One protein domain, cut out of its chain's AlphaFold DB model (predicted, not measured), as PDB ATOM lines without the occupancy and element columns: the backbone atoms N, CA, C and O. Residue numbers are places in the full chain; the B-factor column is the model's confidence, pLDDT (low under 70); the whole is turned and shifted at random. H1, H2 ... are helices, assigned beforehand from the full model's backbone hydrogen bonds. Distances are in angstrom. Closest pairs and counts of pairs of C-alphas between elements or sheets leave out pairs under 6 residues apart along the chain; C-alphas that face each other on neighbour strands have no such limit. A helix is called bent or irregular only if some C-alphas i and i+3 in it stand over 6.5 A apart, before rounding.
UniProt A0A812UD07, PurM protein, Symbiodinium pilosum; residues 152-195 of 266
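This is residues 152 to 195 of the 266 residues of the protein "PurM protein" of Symbiodinium pilosum (UniProt A0A812UD07). Three helices follow one another in an open zigzag: the long helix H2 makes most of the length, the short helix H1 turns off at its first end, and the short helix H3 hooks back at its other end. Each short helix makes a corner with H2, no two of the helices touch, and H1 and H3 stay apart near the two ends of H2. The printed part has 44 residues with three named helices, in the order H1, H2, H3, and no named strand, and its class is all helix. The whole is loose, with a radius of gyration of the C-alphas of 12.7 A, and elongated, with spans of 35 by 19 by 15 A.

H1 takes in residues 152 to 161 and is 14.0 A from first to last C-alpha. It begins at C-alpha 152, at (-36.637, 34.087, 5.233). H2 takes in residues 164 to 180 and measures 23.5 A, from C-alpha 164 at (-42.562, 28.863, -6.746) to C-alpha 180 at (-59.915, 21.024, 7.058). H2 is neither bent nor irregular, but only just: C-alphas 175 and 178 are 6.3 A apart. H3 takes in residues 185 to 194, is 14.2 A long and ends at C-alpha 194, at (-46.350, 11.014, 1.084).

H1 and H2 are close but not clearly touching, with 1 pair of C-alphas within 8 A. Their closest C-alphas are those of Ile 159 and Ser 167, 6.7 A apart. Their lines are only just about perpendicular, at 72 degrees. H2 and H3 are close but not clearly touching, with 2 pairs of C-alphas within 8 A. Their closest C-alphas are those of Val 178 and Ala 187, 5.3 A apart. They run opposite ways at a steep tilt of 57 degrees. H1 and H3 are apart. In H1 and H3 each backbone O i to N i+4 pair is within hydrogen-bond range; in H2 11 of 13 are.

The two C-alphas farthest apart are those of Pro 153 and Asp 185, at 35.9 A, while the first and last printed C-alphas, of Met 152 and Leu 195, are 27.0 A apart. The radius of gyration of the C-alphas is 1.37 times the 9.3 A of a compact globule of 44 residues. The printed part has no cut. The link from H1 to H2, with 2 residues between them, is tight, and so is the link from H2 to H3, with 4 residues. The mean pLDDT of the printed part is 75.9, and the model's confidence is under 70 at residues 152 to 153 and 194 to 195.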
ATOM      1  N   MET A 152     -35.351  34.027   5.925       66.88
ATOM      2  CA  MET A 152     -36.637  34.087   5.233       66.88
ATOM      3  C   MET A 152     -36.562  34.575   3.773       66.88
ATOM      4  O   MET A 152     -37.096  33.868   2.922       66.88
ATOM      5  N   PRO A 153     -35.909  35.704   3.418       65.62
ATOM      6  CA  PRO A 153     -35.693  36.067   2.015       65.62
ATOM      7  C   PRO A 153     -34.912  35.001   1.237       65.62
ATOM      8  O   PRO A 153     -35.281  34.702   0.107       65.62
ATOM      9  N   GLN A 154     -33.928  34.343   1.863       70.31
ATOM     10  CA  GLN A 154     -33.205  33.224   1.242       70.31
ATOM     11  C   GLN A 154     -34.119  32.013   1.009       70.31
ATOM     12  O   GLN A 154     -34.061  31.386  -0.046       70.31
ATOM     13  N   MET A 155     -35.019  31.705   1.949       70.12
ATOM     14  CA  MET A 155     -36.033  30.667   1.747       70.12
ATOM     15  C   MET A 155     -37.049  31.052   0.671       70.12
ATOM     16  O   MET A 155     -37.426  30.191  -0.111       70.12
ATOM     17  N   LEU A 156     -37.474  32.314   0.577       72.50
ATOM     18  CA  LEU A 156     -38.388  32.775  -0.476       72.50
ATOM     19  C   LEU A 156     -37.748  32.715  -1.867       72.50
ATOM     20  O   LEU A 156     -38.421  32.356  -2.832       72.50
ATOM     21  N   GLU A 157     -36.458  33.018  -1.974       76.50
ATOM     22  CA  GLU A 157     -35.687  32.882  -3.212       76.50
ATOM     23  C   GLU A 157     -35.480  31.407  -3.598       76.50
ATOM     24  O   GLU A 157     -35.621  31.025  -4.763       76.50
ATOM     25  N   LEU A 158     -35.253  30.534  -2.613       75.25
ATOM     26  CA  LEU A 158     -35.189  29.090  -2.838       75.25
ATOM     27  C   LEU A 158     -36.555  28.519  -3.263       75.25
ATOM     28  O   LEU A 158     -36.647  27.744  -4.207       75.25
ATOM     29  N   ILE A 159     -37.633  28.941  -2.602       72.06
ATOM     30  CA  ILE A 159     -39.014  28.546  -2.906       72.06
ATOM     31  C   ILE A 159     -39.400  29.015  -4.310       72.06
ATOM     32  O   ILE A 159     -39.988  28.244  -5.068       72.06
ATOM     33  N   SER A 160     -39.051  30.250  -4.689       73.44
ATOM     34  CA  SER A 160     -39.358  30.779  -6.020       73.44
ATOM     35  C   SER A 160     -38.580  30.047  -7.120       73.44
ATOM     36  O   SER A 160     -39.177  29.677  -8.134       73.44
ATOM     37  N   SER A 161     -37.296  29.751  -6.889       77.38
ATOM     38  CA  SER A 161     -36.428  29.058  -7.849       77.38
ATOM     39  C   SER A 161     -36.740  27.565  -8.012       77.38
ATOM     40  O   SER A 161     -36.569  27.033  -9.107       77.38
ATOM     41  N   LEU A 162     -37.283  26.895  -6.988       71.44
ATOM     42  CA  LEU A 162     -37.652  25.472  -7.049       71.44
ATOM     43  C   LEU A 162     -39.033  25.204  -7.688       71.44
ATOM     44  O   LEU A 162     -39.547  24.088  -7.623       71.44
ATOM     45  N   GLY A 163     -39.639  26.216  -8.319       76.69
ATOM     46  CA  GLY A 163     -40.957  26.121  -8.953       76.69
ATOM     47  C   GLY A 163     -42.052  26.825  -8.157       76.69
ATOM     48  O   GLY A 163     -43.126  26.253  -7.972       76.69
ATOM     49  N   GLY A 164     -41.784  28.055  -7.700       73.62
ATOM     50  CA  GLY A 164     -42.562  28.863  -6.746       73.62
ATOM     51  C   GLY A 164     -44.066  28.626  -6.676       73.62
ATOM     52  O   GLY A 164     -44.593  28.414  -5.586       73.62
ATOM     53  N   TYR A 165     -44.758  28.575  -7.813       76.38
ATOM     54  CA  TYR A 165     -46.196  28.313  -7.842       76.38
ATOM     55  C   TYR A 165     -46.574  26.919  -7.318       76.38
ATOM     56  O   TYR A 165     -47.466  26.800  -6.481       76.38
ATOM     57  N   LEU A 166     -45.874  25.865  -7.751       80.25
ATOM     58  CA  LEU A 166     -46.158  24.496  -7.319       80.25
ATOM     59  C   LEU A 166     -45.892  24.311  -5.827       80.25
ATOM     60  O   LEU A 166     -46.665  23.630  -5.164       80.25
ATOM     61  N   SER A 167     -44.860  24.956  -5.277       78.75
ATOM     62  CA  SER A 167     -44.562  24.853  -3.844       78.75
ATOM     63  C   SER A 167     -45.611  25.556  -2.971       78.75
ATOM     64  O   SER A 167     -45.977  25.031  -1.918       78.75
ATOM     65  N   ILE A 168     -46.142  26.702  -3.419       79.88
ATOM     66  CA  ILE A 168     -47.205  27.429  -2.713       79.88
ATOM     67  C   ILE A 168     -48.510  26.641  -2.808       79.88
ATOM     68  O   ILE A 168     -49.164  26.436  -1.790       79.88
ATOM     69  N   VAL A 169     -48.865  26.143  -3.997       82.44
ATOM     70  CA  VAL A 169     -50.058  25.304  -4.187       82.44
ATOM     71  C   VAL A 169     -49.965  24.032  -3.349       82.44
ATOM     72  O   VAL A 169     -50.929  23.697  -2.664       82.44
ATOM     73  N   PHE A 170     -48.809  23.367  -3.332       81.88
ATOM     74  CA  PHE A 170     -48.584  22.190  -2.498       81.88
ATOM     75  C   PHE A 170     -48.693  22.539  -1.012       81.88
ATOM     76  O   PHE A 170     -49.441  21.892  -0.294       81.88
ATOM     77  N   SER A 171     -48.047  23.617  -0.556       80.38
ATOM     78  CA  SER A 171     -48.095  24.038   0.852       80.38
ATOM     79  C   SER A 171     -49.509  24.399   1.306       80.38
ATOM     80  O   SER A 171     -49.934  23.973   2.377       80.38
ATOM     81  N   VAL A 172     -50.269  25.143   0.498       83.56
ATOM     82  CA  VAL A 172     -51.667  25.490   0.800       83.56
ATOM     83  C   VAL A 172     -52.540  24.237   0.799       83.56
ATOM     84  O   VAL A 172     -53.348  24.052   1.711       83.56
ATOM     85  N   PHE A 173     -52.353  23.345  -0.174       81.56
ATOM     86  CA  PHE A 173     -53.087  22.086  -0.242       81.56
ATOM     87  C   PHE A 173     -52.807  21.200   0.986       81.56
ATOM     88  O   PHE A 173     -53.739  20.728   1.637       81.56
ATOM     89  N   THR A 174     -51.540  21.037   1.370       76.69
ATOM     90  CA  THR A 174     -51.150  20.222   2.528       76.69
ATOM     91  C   THR A 174     -51.562  20.860   3.857       76.69
ATOM     92  O   THR A 174     -52.034  20.156   4.744       76.69
ATOM     93  N   LEU A 175     -51.429  22.179   4.026       81.44
ATOM     94  CA  LEU A 175     -51.711  22.834   5.312       81.44
ATOM     95  C   LEU A 175     -53.197  23.107   5.545       81.44
ATOM     96  O   LEU A 175     -53.664  22.984   6.678       81.44
ATOM     97  N   VAL A 176     -53.935  23.493   4.503       81.75
ATOM     98  CA  VAL A 176     -55.338  23.912   4.628       81.75
ATOM     99  C   VAL A 176     -56.276  22.755   4.312       81.75
ATOM    100  O   VAL A 176     -57.168  22.459   5.104       81.75
ATOM    101  N   PHE A 177     -56.074  22.068   3.186       75.56
ATOM    102  CA  PHE A 177     -57.039  21.083   2.688       75.56
ATOM    103  C   PHE A 177     -57.026  19.783   3.495       75.56
ATOM    104  O   PHE A 177     -58.084  19.320   3.920       75.56
ATOM    105  N   VAL A 178     -55.839  19.233   3.776       72.12
ATOM    106  CA  VAL A 178     -55.701  18.006   4.586       72.12
ATOM    107  C   VAL A 178     -56.210  18.232   6.012       72.12
ATOM    108  O   VAL A 178     -56.844  17.358   6.598       72.12
ATOM    109  N   ARG A 179     -56.000  19.435   6.561       74.88
ATOM    110  CA  ARG A 179     -56.398  19.762   7.935       74.88
ATOM    111  C   ARG A 179     -57.886  20.081   8.074       74.88
ATOM    112  O   ARG A 179     -58.480  19.737   9.091       74.88
ATOM    113  N   ALA A 180     -58.485  20.722   7.071       78.44
ATOM    114  CA  ALA A 180     -59.915  21.024   7.058       78.44
ATOM    115  C   ALA A 180     -60.779  19.787   6.756       78.44
ATOM    116  O   ALA A 180     -61.899  19.694   7.256       78.44
ATOM    117  N   TYR A 181     -60.262  18.830   5.975       81.75
ATOM    118  CA  TYR A 181     -61.002  17.640   5.538       81.75
ATOM    119  C   TYR A 181     -60.213  16.337   5.764       81.75
ATOM    120  O   TYR A 181     -59.897  15.629   4.798       81.75
ATOM    121  N   PRO A 182     -59.934  15.973   7.030       76.81
ATOM    122  CA  PRO A 182     -59.067  14.840   7.370       76.81
ATOM    123  C   PRO A 182     -59.624  13.480   6.922       76.81
ATOM    124  O   PRO A 182     -58.873  12.532   6.727       76.81
ATOM    125  N   PHE A 183     -60.941  13.371   6.730       83.06
ATOM    126  CA  PHE A 183     -61.597  12.128   6.312       83.06
ATOM    127  C   PHE A 183     -61.863  12.038   4.806       83.06
ATOM    128  O   PHE A 183     -62.481  11.073   4.365       83.06
ATOM    129  N   SER A 184     -61.434  13.024   4.013       82.12
ATOM    130  CA  SER A 184     -61.627  12.979   2.560       82.12
ATOM    131  C   SER A 184     -60.752  11.900   1.910       82.12
ATOM    132  O   SER A 184     -59.609  11.684   2.320       82.12
ATOM    133  N   ASP A 185     -61.258  11.245   0.861       82.31
ATOM    134  CA  ASP A 185     -60.494  10.240   0.104       82.31
ATOM    135  C   ASP A 185     -59.199  10.825  -0.472       82.31
ATOM    136  O   ASP A 185     -58.172  10.150  -0.537       82.31
ATOM    137  N   THR A 186     -59.218  12.114  -0.815       76.44
ATOM    138  CA  THR A 186     -58.042  12.849  -1.281       76.44
ATOM    139  C   THR A 186     -56.977  12.976  -0.194       76.44
ATOM    140  O   THR A 186     -55.800  12.799  -0.499       76.44
ATOM    141  N   ALA A 187     -57.365  13.236   1.063       73.31
ATOM    142  CA  ALA A 187     -56.439  13.284   2.195       73.31
ATOM    143  C   ALA A 187     -55.850  11.895   2.490       73.31
ATOM    144  O   ALA A 187     -54.634  11.763   2.597       73.31
ATOM    145  N   ARG A 188     -56.683  10.844   2.488       76.69
ATOM    146  CA  ARG A 188     -56.237   9.450   2.674       76.69
ATOM    147  C   ARG A 188     -55.261   8.996   1.590       76.69
ATOM    148  O   ARG A 188     -54.258   8.350   1.887       76.69
ATOM    149  N   LEU A 189     -55.538   9.343   0.333       79.75
ATOM    150  CA  LEU A 189     -54.658   9.030  -0.791       79.75
ATOM    151  C   LEU A 189     -53.337   9.806  -0.711       79.75
ATOM    152  O   LEU A 189     -52.297   9.276  -1.105       79.75
ATOM    153  N   TYR A 190     -53.373  11.045  -0.216       74.81
ATOM    154  CA  TYR A 190     -52.170  11.838   0.013       74.81
ATOM    155  C   TYR A 190     -51.315  11.242   1.129       74.81
ATOM    156  O   TYR A 190     -50.145  10.968   0.875       74.81
ATOM    157  N   ASP A 191     -51.895  10.949   2.295       71.62
ATOM    158  CA  ASP A 191     -51.190  10.327   3.424       71.62
ATOM    159  C   ASP A 191     -50.573   8.972   3.046       71.62
ATOM    160  O   ASP A 191     -49.441   8.670   3.425       71.62
ATOM    161  N   ALA A 192     -51.271   8.175   2.229       75.75
ATOM    162  CA  ALA A 192     -50.751   6.904   1.727       75.75
ATOM    163  C   ALA A 192     -49.541   7.070   0.788       75.75
ATOM    164  O   ALA A 192     -48.713   6.164   0.683       75.75
ATOM    165  N   ARG A 193     -49.435   8.202   0.080       73.88
ATOM    166  CA  ARG A 193     -48.378   8.454  -0.915       73.88
ATOM    167  C   ARG A 193     -47.199   9.242  -0.370       73.88
ATOM    168  O   ARG A 193     -46.092   9.066  -0.871       73.88
ATOM    169  N   THR A 194     -47.409  10.118   0.608       69.44
ATOM    170  CA  THR A 194     -46.350  11.014   1.084       69.44
ATOM    171  C   THR A 194     -45.419  10.376   2.107       69.44
ATOM    172  O   THR A 194     -44.395  10.986   2.387       69.44
ATOM    173  N   LEU A 195     -45.692   9.163   2.621       55.41
ATOM    174  CA  LEU A 195     -44.855   8.395   3.581       55.41
ATOM    175  C   LEU A 195     -44.539   9.117   4.915       55.41
ATOM    176  O   LEU A 195     -44.157   8.475   5.888       55.41
TER     177      LEU A 195